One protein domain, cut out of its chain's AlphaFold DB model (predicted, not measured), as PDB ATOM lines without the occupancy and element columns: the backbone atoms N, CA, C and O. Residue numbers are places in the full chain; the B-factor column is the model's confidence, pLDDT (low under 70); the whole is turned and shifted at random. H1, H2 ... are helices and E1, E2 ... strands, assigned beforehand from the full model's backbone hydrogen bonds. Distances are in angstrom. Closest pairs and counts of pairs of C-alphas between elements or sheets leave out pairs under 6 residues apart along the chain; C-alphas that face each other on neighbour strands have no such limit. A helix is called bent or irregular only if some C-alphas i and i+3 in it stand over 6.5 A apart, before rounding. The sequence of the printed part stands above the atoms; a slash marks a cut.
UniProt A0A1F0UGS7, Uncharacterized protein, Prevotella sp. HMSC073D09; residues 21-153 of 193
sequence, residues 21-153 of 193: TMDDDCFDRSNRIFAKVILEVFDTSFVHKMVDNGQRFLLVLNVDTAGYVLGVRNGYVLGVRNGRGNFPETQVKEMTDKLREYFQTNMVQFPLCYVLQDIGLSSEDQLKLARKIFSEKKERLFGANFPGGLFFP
ATOM      1  N   THR A  21      22.401 -41.277 -38.662       85.19
ATOM      2  CA  THR A  21      23.786 -41.206 -38.197       85.19
ATOM      3  C   THR A  21      24.184 -42.464 -37.420       85.19
ATOM      4  O   THR A  21      23.331 -43.194 -36.911       85.19
ATOM      5  N   MET A  22      25.491 -42.708 -37.339       83.12
ATOM      6  CA  MET A  22      26.117 -43.783 -36.559       83.12
ATOM      7  C   MET A  22      26.993 -43.223 -35.432       83.12
ATOM      8  O   MET A  22      27.855 -43.933 -34.926       83.12
ATOM      9  N   ASP A  23      26.810 -41.952 -35.062       83.12
ATOM     10  CA  ASP A  23      27.603 -41.333 -33.998       83.12
ATOM     11  C   ASP A  23      27.425 -42.085 -32.671       83.12
ATOM     12  O   ASP A  23      26.295 -42.375 -32.260       83.12
ATOM     13  N   ASP A  24      28.534 -42.321 -31.967       79.44
ATOM     14  CA  ASP A  24      28.567 -43.063 -30.699       79.44
ATOM     15  C   ASP A  24      27.631 -42.474 -29.627       79.44
ATOM     16  O   ASP A  24      27.092 -43.191 -28.783       79.44
ATOM     17  N   ASP A  25      27.396 -41.158 -29.659       85.62
ATOM     18  CA  ASP A  25      26.543 -40.445 -28.708       85.62
ATOM     19  C   ASP A  25      25.097 -40.253 -29.199       85.62
ATOM     20  O   ASP A  25      24.297 -39.626 -28.497       85.62
ATOM     21  N   CYS A  26      24.724 -40.783 -30.370       89.62
ATOM     22  CA  CYS A  26      23.409 -40.554 -30.970       89.62
ATOM     23  C   CYS A  26      22.262 -40.991 -30.047       89.62
ATOM     24  O   CYS A  26      21.336 -40.216 -29.788       89.62
ATOM     25  N   PHE A  27      22.341 -42.207 -29.493       88.31
ATOM     26  CA  PHE A  27      21.330 -42.721 -28.563       88.31
ATOM     27  C   PHE A  27      21.249 -41.882 -27.290       88.31
ATOM     28  O   PHE A  27      20.161 -41.612 -26.783       88.31
ATOM     29  N   ASP A  28      22.393 -41.425 -26.794       89.62
ATOM     30  CA  ASP A  28      22.477 -40.572 -25.617       89.62
ATOM     31  C   ASP A  28      21.860 -39.189 -25.887       89.62
ATOM     32  O   ASP A  28      21.122 -38.679 -25.044       89.62
ATOM     33  N   ARG A  29      22.074 -38.603 -27.075       91.06
ATOM     34  CA  ARG A  29      21.390 -37.374 -27.521       91.06
ATOM     35  C   ARG A  29      19.879 -37.570 -27.600       91.06
ATOM     36  O   ARG A  29      19.145 -36.760 -27.040       91.06
ATOM     37  N   SER A  30      19.429 -38.654 -28.230       92.25
ATOM     38  CA  SER A  30      18.009 -39.014 -28.320       92.25
ATOM     39  C   SER A  30      17.357 -39.126 -26.934       92.25
ATOM     40  O   SER A  30      16.359 -38.457 -26.657       92.25
ATOM     41  N   ASN A  31      17.970 -39.881 -26.017       92.88
ATOM     42  CA  ASN A  31      17.446 -40.041 -24.662       92.88
ATOM     43  C   ASN A  31      17.432 -38.710 -23.889       92.88
ATOM     44  O   ASN A  31      16.490 -38.460 -23.142       92.88
ATOM     45  N   ARG A  32      18.432 -37.830 -24.071       94.50
ATOM     46  CA  ARG A  32      18.430 -36.486 -23.456       94.50
ATOM     47  C   ARG A  32      17.289 -35.619 -23.971       94.50
ATOM     48  O   ARG A  32      16.659 -34.947 -23.163       94.50
ATOM     49  N   ILE A  33      17.029 -35.626 -25.279       95.31
ATOM     50  CA  ILE A  33      15.912 -34.877 -25.874       95.31
ATOM     51  C   ILE A  33      14.601 -35.353 -25.257       95.31
ATOM     52  O   ILE A  33      13.844 -34.540 -24.736       95.31
ATOM     53  N   PHE A  34      14.367 -36.666 -25.225       95.81
ATOM     54  CA  PHE A  34      13.124 -37.180 -24.661       95.81
ATOM     55  C   PHE A  34      13.005 -36.899 -23.162       95.81
ATOM     56  O   PHE A  34      11.939 -36.522 -22.692       95.81
ATOM     57  N   ALA A  35      14.098 -37.007 -22.405       95.38
ATOM     58  CA  ALA A  35      14.094 -36.680 -20.985       95.38
ATOM     59  C   ALA A  35      13.790 -35.198 -20.705       95.38
ATOM     60  O   ALA A  35      13.111 -34.906 -19.724       95.38
ATOM     61  N   LYS A  36      14.233 -34.274 -21.570       95.50
ATOM     62  CA  LYS A  36      13.835 -32.858 -21.497       95.50
ATOM     63  C   LYS A  36      12.341 -32.688 -21.751       95.50
ATOM     64  O   LYS A  36      11.678 -32.067 -20.935       95.50
ATOM     65  N   VAL A  37      11.805 -33.326 -22.795       96.38
ATOM     66  CA  VAL A  37      10.357 -33.316 -23.074       96.38
ATOM     67  C   VAL A  37       9.557 -33.844 -21.877       96.38
ATOM     68  O   VAL A  37       8.584 -33.224 -21.471       96.38
ATOM     69  N   ILE A  38       9.983 -34.951 -21.259       96.00
ATOM     70  CA  ILE A  38       9.331 -35.492 -20.055       96.00
ATOM     71  C   ILE A  38       9.341 -34.473 -18.902       96.00
ATOM     72  O   ILE A  38       8.324 -34.309 -18.239       96.00
ATOM     73  N   LEU A  39      10.454 -33.774 -18.668       95.12
ATOM     74  CA  LEU A  39      10.549 -32.753 -17.615       95.12
ATOM     75  C   LEU A  39       9.761 -31.471 -17.923       95.12
ATOM     76  O   LEU A  39       9.417 -30.745 -16.997       95.12
ATOM     77  N   GLU A  40       9.503 -31.174 -19.195       95.94
ATOM     78  CA  GLU A  40       8.675 -30.035 -19.607       95.94
ATOM     79  C   GLU A  40       7.177 -30.352 -19.529       95.94
ATOM     80  O   GLU A  40       6.380 -29.487 -19.174       95.94
ATOM     81  N   VAL A  41       6.789 -31.588 -19.851       96.62
ATOM     82  CA  VAL A  41       5.382 -32.022 -19.891       96.62
ATOM     83  C   VAL A  41       4.857 -32.432 -18.516       96.62
ATOM     84  O   VAL A  41       3.663 -32.291 -18.246       96.62
ATOM     85  N   PHE A  42       5.717 -32.965 -17.647       95.81
ATOM     86  CA  PHE A  42       5.318 -33.495 -16.347       95.81
ATOM     87  C   PHE A  42       6.037 -32.797 -15.200       95.81
ATOM     88  O   PHE A  42       7.220 -32.476 -15.285       95.81
ATOM     89  N   ASP A  43       5.336 -32.662 -14.074       93.12
ATOM     90  CA  ASP A  43       5.897 -32.072 -12.864       93.12
ATOM     91  C   ASP A  43       7.173 -32.790 -12.412       93.12
ATOM     92  O   ASP A  43       7.242 -34.022 -12.348       93.12
ATOM     93  N   THR A  44       8.159 -32.019 -11.958       92.62
ATOM     94  CA  THR A  44       9.421 -32.539 -11.409       92.62
ATOM     95  C   THR A  44       9.194 -33.602 -10.332       92.62
ATOM     96  O   THR A  44       9.909 -34.600 -10.283       92.62
ATOM     97  N   SER A  45       8.177 -33.429  -9.479       93.25
ATOM     98  CA  SER A  45       7.850 -34.385  -8.413       93.25
ATOM     99  C   SER A  45       7.354 -35.731  -8.955       93.25
ATOM    100  O   SER A  45       7.663 -36.779  -8.387       93.25
ATOM    101  N   PHE A  46       6.621 -35.713 -10.068       91.94
ATOM    102  CA  PHE A  46       6.161 -36.904 -10.766       91.94
ATOM    103  C   PHE A  46       7.336 -37.636 -11.410       91.94
ATOM    104  O   PHE A  46       7.527 -38.826 -11.161       91.94
ATOM    105  N   VAL A  47       8.176 -36.917 -12.158       93.12
ATOM    106  CA  VAL A  47       9.348 -37.499 -12.830       93.12
ATOM    107  C   VAL A  47      10.349 -38.061 -11.815       93.12
ATOM    108  O   VAL A  47      10.891 -39.146 -12.019       93.12
ATOM    109  N   HIS A  48      10.546 -37.381 -10.683       92.25
ATOM    110  CA  HIS A  48      11.369 -37.877  -9.581       92.25
ATOM    111  C   HIS A  48      10.845 -39.214  -9.042       92.25
ATOM    112  O   HIS A  48      11.601 -40.182  -8.970       92.25
ATOM    113  N   LYS A  49       9.539 -39.311  -8.754       89.44
ATOM    114  CA  LYS A  49       8.913 -40.567  -8.309       89.44
ATOM    115  C   LYS A  49       9.047 -41.679  -9.346       89.44
ATOM    116  O   LYS A  49       9.324 -42.812  -8.966       89.44
ATOM    117  N   MET A  50       8.871 -41.375 -10.636       88.56
ATOM    118  CA  MET A  50       9.058 -42.360 -11.708       88.56
ATOM    119  C   MET A  50      10.462 -42.962 -11.674       88.56
ATOM    120  O   MET A  50      10.624 -44.179 -11.765       88.56
ATOM    121  N   VAL A  51      11.466 -42.098 -11.538       89.25
ATOM    122  CA  VAL A  51      12.875 -42.485 -11.500       89.25
ATOM    123  C   VAL A  51      13.185 -43.320 -10.261       89.25
ATOM    124  O   VAL A  51      13.717 -44.416 -10.413       89.25
ATOM    125  N   ASP A  52      12.801 -42.869  -9.066       85.19
ATOM    126  CA  ASP A  52      13.066 -43.587  -7.808       85.19
ATOM    127  C   ASP A  52      12.392 -44.967  -7.768       85.19
ATOM    128  O   ASP A  52      12.945 -45.959  -7.266       85.19
ATOM    129  N   ASN A  53      11.208 -45.049  -8.370       84.19
ATOM    130  CA  ASN A  53      10.478 -46.293  -8.550       84.19
ATOM    131  C   ASN A  53      11.030 -47.141  -9.704       84.19
ATOM    132  O   ASN A  53      10.454 -48.173 -10.008       84.19
ATOM    133  N   GLY A  54      12.128 -46.762 -10.363       82.56
ATOM    134  CA  GLY A  54      12.735 -47.542 -11.444       82.56
ATOM    135  C   GLY A  54      11.823 -47.752 -12.657       82.56
ATOM    136  O   GLY A  54      12.035 -48.704 -13.418       82.56
ATOM    137  N   GLN A  55      10.816 -46.892 -12.829       86.06
ATOM    138  CA  GLN A  55       9.807 -47.024 -13.870       86.06
ATOM    139  C   GLN A  55      10.368 -46.598 -15.226       86.06
ATOM    140  O   GLN A  55      11.151 -45.652 -15.340       86.06
ATOM    141  N   ARG A  56       9.952 -47.310 -16.275       86.06
ATOM    142  CA  ARG A  56      10.417 -47.090 -17.648       86.06
ATOM    143  C   ARG A  56       9.246 -46.900 -18.588       86.06
ATOM    144  O   ARG A  56       8.282 -47.663 -18.561       86.06
ATOM    145  N   PHE A  57       9.371 -45.906 -19.450       87.56
ATOM    146  CA  PHE A  57       8.342 -45.515 -20.397       87.56
ATOM    147  C   PHE A  57       8.924 -45.466 -21.810       87.56
ATOM    148  O   PHE A  57       9.962 -44.842 -22.031       87.56
ATOM    149  N   LEU A  58       8.260 -46.127 -22.756       89.94
ATOM    150  CA  LEU A  58       8.547 -46.047 -24.186       89.94
ATOM    151  C   LEU A  58       7.394 -45.356 -24.883       89.94
ATOM    152  O   LEU A  58       6.251 -45.800 -24.788       89.94
ATOM    153  N   LEU A  59       7.713 -44.339 -25.668       93.00
ATOM    154  CA  LEU A  59       6.778 -43.728 -26.591       93.00
ATOM    155  C   LEU A  59       7.143 -44.116 -28.023       93.00
ATOM    156  O   LEU A  59       8.285 -43.939 -28.445       93.00
ATOM    157  N   VAL A  60       6.170 -44.632 -28.773       92.62
ATOM    158  CA  VAL A  60       6.328 -44.906 -30.203       92.62
ATOM    159  C   VAL A  60       5.831 -43.705 -30.994       92.62
ATOM    160  O   VAL A  60       4.640 -43.381 -31.013       92.62
ATOM    161  N   LEU A  61       6.776 -43.060 -31.660       93.50
ATOM    162  CA  LEU A  61       6.592 -41.869 -32.470       93.50
ATOM    163  C   LEU A  61       6.586 -42.244 -33.949       93.50
ATOM    164  O   LEU A  61       7.282 -43.166 -34.368       93.50
ATOM    165  N   ASN A  62       5.823 -41.506 -34.744       93.25
ATOM    166  CA  ASN A  62       6.019 -41.440 -36.184       93.25
ATOM    167  C   ASN A  62       6.837 -40.185 -36.491       93.25
ATOM    168  O   ASN A  62       6.477 -39.105 -36.020       93.25
ATOM    169  N   VAL A  63       7.904 -40.322 -37.271       94.06
ATOM    170  CA  VAL A  63       8.801 -39.211 -37.620       94.06
ATOM    171  C   VAL A  63       8.926 -39.025 -39.131       94.06
ATOM    172  O   VAL A  63       8.548 -39.895 -39.917       94.06
ATOM    173  N   ASP A  64       9.443 -37.885 -39.567       92.19
ATOM    174  CA  ASP A  64       9.857 -37.694 -40.956       92.19
ATOM    175  C   ASP A  64      11.289 -38.210 -41.210       92.19
ATOM    176  O   ASP A  64      11.905 -38.876 -40.375       92.19
ATOM    177  N   THR A  65      11.827 -37.949 -42.400       91.75
ATOM    178  CA  THR A  65      13.189 -38.350 -42.783       91.75
ATOM    179  C   THR A  65      14.282 -37.552 -42.067       91.75
ATOM    180  O   THR A  65      15.412 -38.030 -41.988       91.75
ATOM    181  N   ALA A  66      13.985 -36.375 -41.520       91.75
ATOM    182  CA  ALA A  66      14.913 -35.597 -40.702       91.75
ATOM    183  C   ALA A  66      14.795 -35.924 -39.200       91.75
ATOM    184  O   ALA A  66      15.642 -35.504 -38.416       91.75
ATOM    185  N   GLY A  67      13.779 -36.694 -38.802       92.56
ATOM    186  CA  GLY A  67      13.520 -37.078 -37.419       92.56
ATOM    187  C   GLY A  67      12.566 -36.143 -36.672       92.56
ATOM    188  O   GLY A  67      12.458 -36.260 -35.451       92.56
ATOM    189  N   TYR A  68      11.865 -35.235 -37.358       94.38
ATOM    190  CA  TYR A  68      10.802 -34.439 -36.743       94.38
ATOM    191  C   TYR A  68       9.596 -35.311 -36.423       94.38
ATOM    192  O   TYR A  68       9.177 -36.135 -37.239       94.38
ATOM    193  N   VAL A  69       9.023 -35.126 -35.236       93.69
ATOM    194  CA  VAL A  69       7.840 -35.873 -34.809       93.69
ATOM    195  C   VAL A  69       6.615 -35.414 -35.597       93.69
ATOM    196  O   VAL A  69       6.229 -34.254 -35.551       93.69
ATOM    197  N   LEU A  70       5.987 -36.359 -36.296       90.44
ATOM    198  CA  LEU A  70       4.731 -36.166 -37.027       90.44
ATOM    199  C   LEU A  70       3.512 -36.585 -36.197       90.44
ATOM    200  O   LEU A  70       2.388 -36.192 -36.492       90.44
ATOM    201  N   GLY A  71       3.714 -37.431 -35.184       86.56
ATOM    202  CA  GLY A  71       2.657 -37.826 -34.263       86.56
ATOM    203  C   GLY A  71       3.048 -38.961 -33.324       86.56
ATOM    204  O   GLY A  71       4.045 -39.657 -33.523       86.56
ATOM    205  N   VAL A  72       2.217 -39.168 -32.306       85.19
ATOM    206  CA  VAL A  72       2.352 -40.251 -31.324       85.19
ATOM    207  C   VAL A  72       1.420 -41.396 -31.698       85.19
ATOM    208  O   VAL A  72       0.209 -41.192 -31.808       85.19
ATOM    209  N   ARG A  73       1.971 -42.605 -31.851       82.06
ATOM    210  CA  ARG A  73       1.187 -43.829 -32.056       82.06
ATOM    211  C   ARG A  73       0.646 -44.327 -30.721       82.06
ATOM    212  O   ARG A  73      -0.528 -44.125 -30.445       82.06
ATOM    213  N   ASN A  74       1.518 -44.902 -29.891       77.19
ATOM    214  CA  ASN A  74       1.186 -45.522 -28.606       77.19
ATOM    215  C   ASN A  74       2.313 -45.301 -27.584       77.19
ATOM    216  O   ASN A  74       3.472 -45.129 -27.968       77.19
ATOM    217  N   GLY A  75       1.975 -45.372 -26.295       66.75
ATOM    218  CA  GLY A  75       2.924 -45.489 -25.188       66.75
ATOM    219  C   GLY A  75       2.889 -46.890 -24.576       66.75
ATOM    220  O   GLY A  75       1.834 -47.519 -24.514       66.75
ATOM    221  N   TYR A  76       4.042 -47.379 -24.132       68.62
ATOM    222  CA  TYR A  76       4.216 -48.692 -23.519       68.62
ATOM    223  C   TYR A  76       5.067 -48.581 -22.253       68.62
ATOM    224  O   TYR A  76       5.971 -47.748 -22.153       68.62
ATOM    225  N   VAL A  77       4.821 -49.477 -21.300       61.12
ATOM    226  CA  VAL A  77       5.701 -49.671 -20.142       61.12
ATOM    227  C   VAL A  77       6.782 -50.670 -20.530       61.12
ATOM    228  O   VAL A  77       6.478 -51.810 -20.876       61.12
ATOM    229  N   LEU A  78       8.051 -50.267 -20.462       56.06
ATOM    230  CA  LEU A  78       9.176 -51.159 -20.756       56.06
ATOM    231  C   LEU A  78       9.692 -51.843 -19.498       56.06
ATOM    232  O   LEU A  78      10.837 -51.637 -19.100       56.06
ATOM    233  N   GLY A  79       8.838 -52.672 -18.898       49.81
ATOM    234  CA  GLY A  79       9.197 -53.524 -17.773       49.81
ATOM    235  C   GLY A  79       9.843 -52.788 -16.597       49.81
ATOM    236  O   GLY A  79       9.990 -51.568 -16.546       49.81
ATOM    237  N   VAL A  80      10.231 -53.574 -15.607       46.41
ATOM    238  CA  VAL A  80      10.617 -53.056 -14.307       46.41
ATOM    239  C   VAL A  80      12.100 -53.287 -14.069       46.41
ATOM    240  O   VAL A  80      12.575 -54.420 -14.162       46.41
ATOM    241  N   ARG A  81      12.848 -52.247 -13.689       43.00
ATOM    242  CA  ARG A  81      14.168 -52.466 -13.091       43.00
ATOM    243  C   ARG A  81      13.951 -52.971 -11.660       43.00
ATOM    244  O   ARG A  81      13.406 -52.254 -10.827       43.00
ATOM    245  N   ASN A  82      14.378 -54.198 -11.368       45.94
ATOM    246  CA  ASN A  82      14.382 -54.775 -10.013       45.94
ATOM    247  C   ASN A  82      12.994 -54.931  -9.336       45.94
ATOM    248  O   ASN A  82      12.897 -54.782  -8.121       45.94
ATOM    249  N   GLY A  83      11.913 -55.200 -10.078       46.12
ATOM    250  CA  GLY A  83      10.578 -55.466  -9.494       46.12
ATOM    251  C   GLY A  83       9.813 -54.256  -8.918       46.12
ATOM    252  O   GLY A  83       8.704 -54.414  -8.417       46.12
ATOM    253  N   ARG A  84      10.347 -53.035  -9.035       52.72
ATOM    254  CA  ARG A  84       9.679 -51.766  -8.700       52.72
ATOM    255  C   ARG A  84       8.597 -51.306  -9.715       52.72
ATOM    256  O   ARG A  84       8.871 -50.534 -10.616       52.72
ATOM    257  N   GLY A  85       7.374 -51.823  -9.575       55.84
ATOM    258  CA  GLY A  85       6.093 -51.265 -10.068       55.84
ATOM    259  C   GLY A  85       5.948 -50.812 -11.540       55.84
ATOM    260  O   GLY A  85       6.497 -49.797 -11.959       55.84
ATOM    261  N   ASN A  86       5.060 -51.463 -12.300       67.44
ATOM    262  CA  ASN A  86       4.575 -50.926 -13.579       67.44
ATOM    263  C   ASN A  86       3.719 -49.662 -13.372       67.44
ATOM    264  O   ASN A  86       3.100 -49.487 -12.322       67.44
ATOM    265  N   PHE A  87       3.639 -48.807 -14.392       74.06
ATOM    266  CA  PHE A  87       2.596 -47.783 -14.439       74.06
ATOM    267  C   PHE A  87       1.215 -48.452 -14.527       74.06
ATOM    268  O   PHE A  87       1.057 -49.376 -15.330       74.06
ATOM    269  N   PRO A  88       0.205 -47.986 -13.772       82.44
ATOM    270  CA  PRO A  88      -1.190 -48.284 -14.073       82.44
ATOM    271  C   PRO A  88      -1.511 -47.903 -15.523       82.44
ATOM    272  O   PRO A  88      -1.069 -46.855 -15.996       82.44
ATOM    273  N   GLU A  89      -2.305 -48.710 -16.228       81.12
ATOM    274  CA  GLU A  89      -2.655 -48.448 -17.636       81.12
ATOM    275  C   GLU A  89      -3.289 -47.065 -17.844       81.12
ATOM    276  O   GLU A  89      -3.001 -46.381 -18.825       81.12
ATOM    277  N   THR A  90      -4.102 -46.615 -16.885       85.81
ATOM    278  CA  THR A  90      -4.705 -45.276 -16.887       85.81
ATOM    279  C   THR A  90      -3.650 -44.173 -16.890       85.81
ATOM    280  O   THR A  90      -3.767 -43.218 -17.655       85.81
ATOM    281  N   GLN A  91      -2.581 -44.339 -16.107       87.06
ATOM    282  CA  GLN A  91      -1.460 -43.404 -16.057       87.06
ATOM    283  C   GLN A  91      -0.656 -43.426 -17.364       87.06
ATOM    284  O   GLN A  91      -0.286 -42.370 -17.867       87.06
ATOM    285  N   VAL A  92      -0.430 -44.602 -17.961       87.38
ATOM    286  CA  VAL A  92       0.238 -44.727 -19.275       87.38
ATOM    287  C   VAL A  92      -0.543 -43.976 -20.349       87.38
ATOM    288  O   VAL A  92       0.052 -43.257 -21.156       87.38
ATOM    289  N   LYS A  93      -1.871 -44.124 -20.354       88.12
ATOM    290  CA  LYS A  93      -2.752 -43.429 -21.293       88.12
ATOM    291  C   LYS A  93      -2.680 -41.915 -21.100       88.12
ATOM    292  O   LYS A  93      -2.407 -41.212 -22.066       88.12
ATOM    293  N   GLU A  94      -2.826 -41.430 -19.867       91.62
ATOM    294  CA  GLU A  94      -2.744 -39.996 -19.559       91.62
ATOM    295  C   GLU A  94      -1.393 -39.399 -19.979       91.62
ATOM    296  O   GLU A  94      -1.339 -38.349 -20.618       91.62
ATOM    297  N   MET A  95      -0.291 -40.094 -19.680       92.94
ATOM    298  CA  MET A  95       1.041 -39.674 -20.109       92.94
ATOM    299  C   MET A  95       1.160 -39.620 -21.635       92.94
ATOM    300  O   MET A  95       1.713 -38.668 -22.182       92.94
ATOM    301  N   THR A  96       0.639 -40.635 -22.325       93.50
ATOM    302  CA  THR A  96       0.659 -40.703 -23.792       93.50
ATOM    303  C   THR A  96      -0.151 -39.563 -24.408       93.50
ATOM    304  O   THR A  96       0.299 -38.970 -25.386       93.50
ATOM    305  N   ASP A  97      -1.310 -39.236 -23.837       93.06
ATOM    306  CA  ASP A  97      -2.187 -38.172 -24.325       93.06
ATOM    307  C   ASP A  97      -1.539 -36.787 -24.145       93.06
ATOM    308  O   ASP A  97      -1.470 -36.029 -25.113       93.06
ATOM    309  N   LYS A  98      -0.945 -36.501 -22.975       95.75
ATOM    310  CA  LYS A  98      -0.193 -35.251 -22.734       95.75
ATOM    311  C   LYS A  98       1.010 -35.102 -23.667       95.75
ATOM    312  O   LYS A  98       1.245 -34.036 -24.231       95.75
ATOM    313  N   LEU A  99       1.766 -36.180 -23.877       95.75
ATOM    314  CA  LEU A  99       2.896 -36.166 -24.809       95.75
ATOM    315  C   LEU A  99       2.430 -35.986 -26.256       95.75
ATOM    316  O   LEU A  99       3.091 -35.291 -27.025       95.75
ATOM    317  N   ARG A 100       1.286 -36.569 -26.637       94.06
ATOM    318  CA  ARG A 100       0.692 -36.363 -27.963       94.06
ATOM    319  C   ARG A 100       0.377 -34.891 -28.205       94.06
ATOM    320  O   ARG A 100       0.757 -34.384 -29.256       94.06
ATOM    321  N   GLU A 101      -0.257 -34.221 -27.249       94.88
ATOM    322  CA  GLU A 101      -0.555 -32.786 -27.327       94.88
ATOM    323  C   GLU A 101       0.723 -31.939 -27.435       94.88
ATOM    324  O   GLU A 101       0.828 -31.059 -28.295       94.88
ATOM    325  N   TYR A 102       1.745 -32.257 -26.636       96.56
ATOM    326  CA  TYR A 102       3.031 -31.566 -26.698       96.56
ATOM    327  C   TYR A 102       3.686 -31.682 -28.084       96.56
ATOM    328  O   TYR A 102       4.109 -30.676 -28.648       96.56
ATOM    329  N   PHE A 103       3.737 -32.879 -28.681       94.94
ATOM    330  CA  PHE A 103       4.343 -33.067 -30.008       94.94
ATOM    331  C   PHE A 103       3.504 -32.503 -31.164       94.94
ATOM    332  O   PHE A 103       4.043 -32.269 -32.240       94.94
ATOM    333  N   GLN A 104       2.202 -32.277 -30.970       90.81
ATOM    334  CA  GLN A 104       1.367 -31.579 -31.957       90.81
ATOM    335  C   GLN A 104       1.659 -30.077 -32.008       90.81
ATOM    336  O   GLN A 104       1.460 -29.447 -33.045       90.81
ATOM    337  N   THR A 105       2.108 -29.505 -30.893       92.31
ATOM    338  CA  THR A 105       2.337 -28.063 -30.739       92.31
ATOM    339  C   THR A 105       3.809 -27.682 -30.856       92.31
ATOM    340  O   THR A 105       4.121 -26.561 -31.254       92.31
ATOM    341  N   ASN A 106       4.723 -28.613 -30.569       93.94
ATOM    342  CA  ASN A 106       6.161 -28.375 -30.547       93.94
ATOM    343  C   ASN A 106       6.878 -29.204 -31.616       93.94
ATOM    344  O   ASN A 106       6.757 -30.429 -31.671       93.94
ATOM    345  N   MET A 107       7.703 -28.539 -32.427       91.00
ATOM    346  CA  MET A 107       8.563 -29.204 -33.408       91.00
ATOM    347  C   MET A 107       9.779 -29.824 -32.715       91.00
ATOM    348  O   MET A 107      10.833 -29.201 -32.598       91.00
ATOM    349  N   VAL A 108       9.636 -31.067 -32.265       94.81
ATOM    350  CA  VAL A 108      10.751 -31.834 -31.698       94.81
ATOM    351  C   VAL A 108      11.400 -32.685 -32.778       94.81
ATOM    352  O   VAL A 108      10.719 -33.428 -33.485       94.81
ATOM    353  N   GLN A 109      12.726 -32.607 -32.869       94.94
ATOM    354  CA  GLN A 109      13.537 -33.425 -33.764       94.94
ATOM    355  C   GLN A 109      14.379 -34.411 -32.957       94.94
ATOM    356  O   GLN A 109      15.119 -34.011 -32.058       94.94
ATOM    357  N   PHE A 110      14.302 -35.693 -33.303       94.31
ATOM    358  CA  PHE A 110      15.177 -36.727 -32.758       94.31
ATOM    359  C   PHE A 110      16.280 -37.089 -33.757       94.31
ATOM    360  O   PHE A 110      15.993 -37.246 -34.944       94.31
ATOM    361  N   PRO A 111      17.533 -37.292 -33.308       93.25
ATOM    362  CA  PRO A 111      18.553 -37.860 -34.173       93.25
ATOM    363  C   PRO A 111      18.189 -39.317 -34.491       93.25
ATOM    364  O   PRO A 111      17.894 -40.112 -33.593       93.25
ATOM    365  N   LEU A 112      18.212 -39.673 -35.774       91.75
ATOM    366  CA  LEU A 112      17.924 -41.029 -36.229       91.75
ATOM    367  C   LEU A 112      19.199 -41.874 -36.132       91.75
ATOM    368  O   LEU A 112      20.124 -41.716 -36.924       91.75
ATOM    369  N   CYS A 113      19.259 -42.754 -35.139       89.75
ATOM    370  CA  CYS A 113      20.448 -43.553 -34.853       89.75
ATOM    371  C   CYS A 113      20.404 -44.904 -35.572       89.75
ATOM    372  O   CYS A 113      19.382 -45.592 -35.538       89.75
ATOM    373  N   TYR A 114      21.522 -45.313 -36.170       87.94
ATOM    374  CA  TYR A 114      21.703 -46.644 -36.747       87.94
ATOM    375  C   TYR A 114      22.850 -47.380 -36.067       87.94
ATOM    376  O   TYR A 114      23.905 -46.807 -35.807       87.94
ATOM    377  N   VAL A 115      22.623 -48.662 -35.787       85.38
ATOM    378  CA  VAL A 115      23.629 -49.577 -35.241       85.38
ATOM    379  C   VAL A 115      24.050 -50.507 -36.362       85.38
ATOM    380  O   VAL A 115      23.192 -51.119 -37.002       85.38
ATOM    381  N   LEU A 116      25.362 -50.605 -36.577       85.31
ATOM    382  CA  LEU A 116      25.938 -51.520 -37.553       85.31
ATOM    383  C   LEU A 116      25.523 -52.958 -37.254       85.31
ATOM    384  O   LEU A 116      25.536 -53.407 -36.107       85.31
ATOM    385  N   GLN A 117      25.164 -53.673 -38.310       85.00
ATOM    386  CA  GLN A 117      24.816 -55.081 -38.263       85.00
ATOM    387  C   GLN A 117      25.953 -55.906 -38.861       85.00
ATOM    388  O   GLN A 117      26.646 -55.471 -39.784       85.00
ATOM    389  N   ASP A 118      26.132 -57.118 -38.350       87.69
ATOM    390  CA  ASP A 118      27.086 -58.069 -38.914       87.69
ATOM    391  C   ASP A 118      26.461 -58.778 -40.126       87.69
ATOM    392  O   ASP A 118      25.908 -59.871 -40.025       87.69
ATOM    393  N   ILE A 119      26.441 -58.075 -41.262       88.50
ATOM    394  CA  ILE A 119      25.768 -58.507 -42.502       88.50
ATOM    395  C   ILE A 119      26.706 -58.526 -43.718       88.50
ATOM    396  O   ILE A 119      26.247 -58.497 -44.857       88.50
ATOM    397  N   GLY A 120      28.024 -58.536 -43.494       91.25
ATOM    398  CA  GLY A 120      29.025 -58.605 -44.568       91.25
ATOM    399  C   GLY A 120      29.113 -57.365 -45.469       91.25
ATOM    400  O   GLY A 120      29.727 -57.429 -46.530       91.25
ATOM    401  N   LEU A 121      28.509 -56.241 -45.067       91.06
ATOM    402  CA  LEU A 121      28.574 -54.958 -45.773       91.06
ATOM    403  C   LEU A 121      29.487 -53.968 -45.047       91.06
ATOM    404  O   LEU A 121      29.541 -53.958 -43.814       91.06
ATOM    405  N   SER A 122      30.136 -53.084 -45.812       93.56
ATOM    406  CA  SER A 122      30.884 -51.956 -45.252       93.56
ATOM    407  C   SER A 122      29.963 -51.025 -44.454       93.56
ATOM    408  O   SER A 122      28.774 -50.903 -44.762       93.56
ATOM    409  N   SER A 123      30.494 -50.320 -43.452       89.75
ATOM    410  CA  SER A 123      29.708 -49.368 -42.651       89.75
ATOM    411  C   SER A 123      29.025 -48.294 -43.507       89.75
ATOM    412  O   SER A 123      27.905 -47.876 -43.212       89.75
ATOM    413  N   GLU A 124      29.676 -47.857 -44.588       91.12
ATOM    414  CA  GLU A 124      29.121 -46.875 -45.519       91.12
ATOM    415  C   GLU A 124      27.924 -47.441 -46.298       91.12
ATOM    416  O   GLU A 124      26.890 -46.777 -46.416       91.12
ATOM    417  N   ASP A 125      28.030 -48.677 -46.786       93.00
ATOM    418  CA  ASP A 125      26.956 -49.329 -47.538       93.00
ATOM    419  C   ASP A 125      25.763 -49.655 -46.645       93.00
ATOM    420  O   ASP A 125      24.615 -49.455 -47.051       93.00
ATOM    421  N   GLN A 126      26.014 -50.070 -45.401       92.69
ATOM    422  CA  GLN A 126      24.955 -50.246 -44.409       92.69
ATOM    423  C   GLN A 126      24.213 -48.934 -44.150       92.69
ATOM    424  O   GLN A 126      22.982 -48.917 -44.129       92.69
ATOM    425  N   LEU A 127      24.932 -47.816 -44.021       90.88
ATOM    426  CA  LEU A 127      24.311 -46.514 -43.806       90.88
ATOM    427  C   LEU A 127      23.496 -46.055 -45.022       90.88
ATOM    428  O   LEU A 127      22.374 -45.571 -44.861       90.88
ATOM    429  N   LYS A 128      24.016 -46.230 -46.243       91.12
ATOM    430  CA  LYS A 128      23.270 -45.951 -47.485       91.12
ATOM    431  C   LYS A 128      21.990 -46.783 -47.553       91.12
ATOM    432  O   LYS A 128      20.920 -46.238 -47.832       91.12
ATOM    433  N   LEU A 129      22.087 -48.076 -47.249       90.38
ATOM    434  CA  LEU A 129      20.952 -48.992 -47.233       90.38
ATOM    435  C   LEU A 129      19.919 -48.590 -46.174       90.38
ATOM    436  O   LEU A 129      18.734 -48.495 -46.486       90.38
ATOM    437  N   ALA A 130      20.358 -48.285 -44.952       90.44
ATOM    438  CA  ALA A 130      19.488 -47.843 -43.868       90.44
ATOM    439  C   ALA A 130      18.726 -46.566 -44.241       90.44
ATOM    440  O   ALA A 130      17.510 -46.496 -44.057       90.44
ATOM    441  N   ARG A 131      19.417 -45.578 -44.826       92.00
ATOM    442  CA  ARG A 131      18.805 -44.324 -45.291       92.00
ATOM    443  C   ARG A 131      17.769 -44.572 -46.372       92.00
ATOM    444  O   ARG A 131      16.668 -44.038 -46.270       92.00
ATOM    445  N   LYS A 132      18.088 -45.410 -47.361       91.19
ATOM    446  CA  LYS A 132      17.155 -45.783 -48.428       91.19
ATOM    447  C   LYS A 132      15.902 -46.453 -47.863       91.19
ATOM    448  O   LYS A 132      14.801 -45.952 -48.076       91.19
ATOM    449  N   ILE A 133      16.077 -47.520 -47.079       89.00
ATOM    450  CA  ILE A 133      14.969 -48.266 -46.467       89.00
ATOM    451  C   ILE A 133      14.092 -47.329 -45.636       89.00
ATOM    452  O   ILE A 133      12.869 -47.374 -45.730       89.00
ATOM    453  N   PHE A 134      14.692 -46.472 -44.811       89.81
ATOM    454  CA  PHE A 134      13.937 -45.565 -43.953       89.81
ATOM    455  C   PHE A 134      13.207 -44.473 -44.745       89.81
ATOM    456  O   PHE A 134      12.055 -44.161 -44.438       89.81
ATOM    457  N   SER A 135      13.831 -43.912 -45.783       88.25
ATOM    458  CA  SER A 135      13.197 -42.927 -46.665       88.25
ATOM    459  C   SER A 135      12.005 -43.509 -47.427       88.25
ATOM    460  O   SER A 135      11.017 -42.805 -47.603       88.25
ATOM    461  N   GLU A 136      12.043 -44.783 -47.816       89.44
ATOM    462  CA  GLU A 136      10.966 -45.445 -48.571       89.44
ATOM    463  C   GLU A 136       9.786 -45.905 -47.693       89.44
ATOM    464  O   GLU A 136       8.697 -46.184 -48.200       89.44
ATOM    465  N   LYS A 137       9.950 -45.958 -46.365       86.44
ATOM    466  CA  LYS A 137       8.865 -46.349 -45.457       86.44
ATOM    467  C   LYS A 137       7.753 -45.301 -45.405       86.44
ATOM    468  O   LYS A 137       7.999 -44.124 -45.140       86.44
ATOM    469  N   LYS A 138       6.504 -45.764 -45.541       85.25
ATOM    470  CA  LYS A 138       5.296 -44.951 -45.311       85.25
ATOM    471  C   LYS A 138       5.221 -44.446 -43.868       85.25
ATOM    472  O   LYS A 138       4.904 -43.285 -43.638       85.25
ATOM    473  N   GLU A 139       5.516 -45.327 -42.914       85.00
ATOM    474  CA  GLU A 139       5.580 -45.002 -41.489       85.00
ATOM    475  C   GLU A 139       6.988 -45.241 -40.963       85.00
ATOM    476  O   GLU A 139       7.564 -46.321 -41.125       85.00
ATOM    477  N   ARG A 140       7.539 -44.220 -40.315       89.69
ATOM    478  CA  ARG A 140       8.897 -44.227 -39.781       89.69
ATOM    479  C   ARG A 140       8.774 -44.222 -38.274       89.69
ATOM    480  O   ARG A 140       8.679 -43.175 -37.643       89.69
ATOM    481  N   LEU A 141       8.671 -45.426 -37.723       88.81
ATOM    482  CA  LEU A 141       8.489 -45.609 -36.293       88.81
ATOM    483  C   LEU A 141       9.809 -45.371 -35.559       88.81
ATOM    484  O   LEU A 141      10.847 -45.916 -35.936       88.81
ATOM    485  N   PHE A 142       9.740 -44.580 -34.497       89.50
ATOM    486  CA  PHE A 142      10.856 -44.232 -33.634       89.50
ATOM    487  C   PHE A 142      10.477 -44.481 -32.174       89.50
ATOM    488  O   PHE A 142       9.409 -44.068 -31.725       89.50
ATOM    489  N   GLY A 143      11.344 -45.168 -31.429       90.06
ATOM    490  CA  GLY A 143      11.134 -45.444 -30.010       90.06
ATOM    491  C   GLY A 143      11.876 -44.446 -29.129       90.06
ATOM    492  O   GLY A 143      13.105 -44.453 -29.099       90.06
ATOM    493  N   ALA A 144      11.141 -43.623 -28.385       91.88
ATOM    494  CA  ALA A 144      11.702 -42.702 -27.404       91.88
ATOM    495  C   ALA A 144      11.602 -43.317 -26.000       91.88
ATOM    496  O   ALA A 144      10.507 -43.590 -25.509       91.88
ATOM    497  N   ASN A 145      12.751 -43.565 -25.367       89.31
ATOM    498  CA  ASN A 145      12.833 -44.282 -24.095       89.31
ATOM    499  C   ASN A 145      13.165 -43.336 -22.947       89.31
ATOM    500  O   ASN A 145      14.193 -42.662 -22.970       89.31
ATOM    501  N   PHE A 146      12.340 -43.350 -21.905       90.25
ATOM    502  CA  PHE A 146      12.617 -42.658 -20.659       90.25
ATOM    503  C   PHE A 146      12.751 -43.650 -19.494       90.25
ATOM    504  O   PHE A 146      11.928 -44.555 -19.351       90.25
ATOM    505  N   PRO A 147      13.772 -43.495 -18.640       86.88
ATOM    506  CA  PRO A 147      14.902 -42.573 -18.787       86.88
ATOM    507  C   PRO A 147      16.038 -43.130 -19.681       86.88
ATOM    508  O   PRO A 147      17.110 -42.534 -19.793       86.88
ATOM    509  N   GLY A 148      15.798 -44.275 -20.337       84.88
ATOM    510  CA  GLY A 148      16.636 -44.816 -21.410       84.88
ATOM    511  C   GLY A 148      18.076 -45.133 -20.995       84.88
ATOM    512  O   GLY A 148      18.348 -45.543 -19.863       84.88
ATOM    513  N   GLY A 149      19.010 -44.934 -21.929       83.44
ATOM    514  CA  GLY A 149      20.444 -45.178 -21.731       83.44
ATOM    515  C   GLY A 149      21.125 -44.212 -20.754       83.44
ATOM    516  O   GLY A 149      22.221 -44.503 -20.273       83.44
ATOM    517  N   LEU A 150      20.465 -43.106 -20.376       85.50
ATOM    518  CA  LEU A 150      21.035 -42.111 -19.457       85.50
ATOM    519  C   LEU A 150      21.349 -42.705 -18.082       85.50
ATOM    520  O   LEU A 150      22.285 -42.258 -17.426       85.50
ATOM    521  N   PHE A 151      20.618 -43.742 -17.668       85.06
ATOM    522  CA  PHE A 151      20.830 -44.410 -16.385       85.06
ATOM    523  C   PHE A 151      21.803 -45.575 -16.400       85.06
ATOM    524  O   PHE A 151      22.218 -46.005 -15.326       85.06
ATOM    525  N   PHE A 152      22.177 -46.111 -17.564       83.31
ATOM    526  CA  PHE A 152      22.999 -47.325 -17.614       83.31
ATOM    527  C   PHE A 152      24.301 -47.211 -16.799       83.31
ATOM    528  O   PHE A 152      24.640 -48.169 -16.102       83.31
ATOM    529  N   PRO A 153      24.994 -46.054 -16.770       87.62
ATOM    530  CA  PRO A 153      26.222 -45.917 -15.989       87.62
ATOM    531  C   PRO A 153      26.017 -45.575 -14.502       87.62
ATOM    532  O   PRO A 153      27.001 -45.574 -13.761       87.62
TER     533      PRO A 153
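AT A GLANCE: This is residues 21 to 153 of the 193 residues of an uncharacterized protein of Prevotella sp. HMSC073D09 (UniProt A0A1F0UGS7). A small, strongly twisted wall of three antiparallel strands has two helices, H1 and H3, over one face and no named helix over the other. H3 runs along the E2 edge while H1 crosses over E3; H2 lies toward one end of the long axis, and H4 with the loop before it at the other. The printed part has 133 residues, with five named helices and three named strands in the order H1 H2 E1 E2 H3 H4 E3 H5; the sheet's order is E2 E1 E3, and the class is mixed, helices and strands. It is compact, with a radius of gyration of the C-alphas of 15.9 A and spans of 46 by 33 by 21 A.

IN THESE COORDINATES: In the sheet, E1 is residues 57 to 63, 18.3 A long, starting at C-alpha 57 (8.342, -45.515, -20.397). E2 is residues 69 to 77, 20.3 A, and bends by 60 degrees at residue 73; E3 is residues 141 to 146, 16.4 A. H3 is residues 89 to 105, 24.7 A. H1 is residues 26 to 41, 22.8 A, from C-alpha 26 (23.409, -40.554, -30.970). H2 is residues 44 to 52, 12.2 A, and H4 is residues 123 to 136, 20.0 A. H5, residues 148 to 151, ends at C-alpha 151 (20.830, -44.410, -16.385) and is only just irregular: C-alphas 148 and 151 are 6.6 A apart.

HOW THE PARTS SIT: E1 and E2 form a hairpin, with N 58 and O 76 at 2.9 A. E1 and E3 are antiparallel too, with N 59 and O 144 at 2.9 A. These N and O pairs are within hydrogen-bond range. H1 and H3 are on the same face of the sheet, in two layers, helices on one face of a sheet. H3 lies over E2 and only just over E1, where 3 of its C-alphas fall; it runs along the strands, at 14 degrees to E2 on the local plane, with a height over the sheet of 8.6 A. Its closest C-alphas to E2 are Arg 100 and Val 72, 5.4 A. H1 lies over E3 and runs across the strands, at 64 degrees on the local plane; the closest C-alphas are Ala 35 and Phe 146, 6.2 A. H1 touches H5 with residues 27 to 32 alone, closest at the C-alphas of Asn 31 and Gly 148, 5.8 A. H2 is close to H1 but not clearly touching, 6.8 A between the C-alphas of Val 47 and Leu 39. H4 touches no helix and is not on the sheet. Every O i to N i+4 pair is within hydrogen-bond range in H1, H2, H3 and H4; H5 is too short for one, and 0 of its 1 O i to N i+3 pair is within range.

THE WHOLE: The two C-alphas farthest apart are those of Ser 45 and Gly 120, 48.4 A. The printed part has no cut. The links E2 to H3 and H3 to H4 are long, with 11 and 17 residues. The mean pLDDT of the printed part is 86.8, and residues 75 to 86 are under 70.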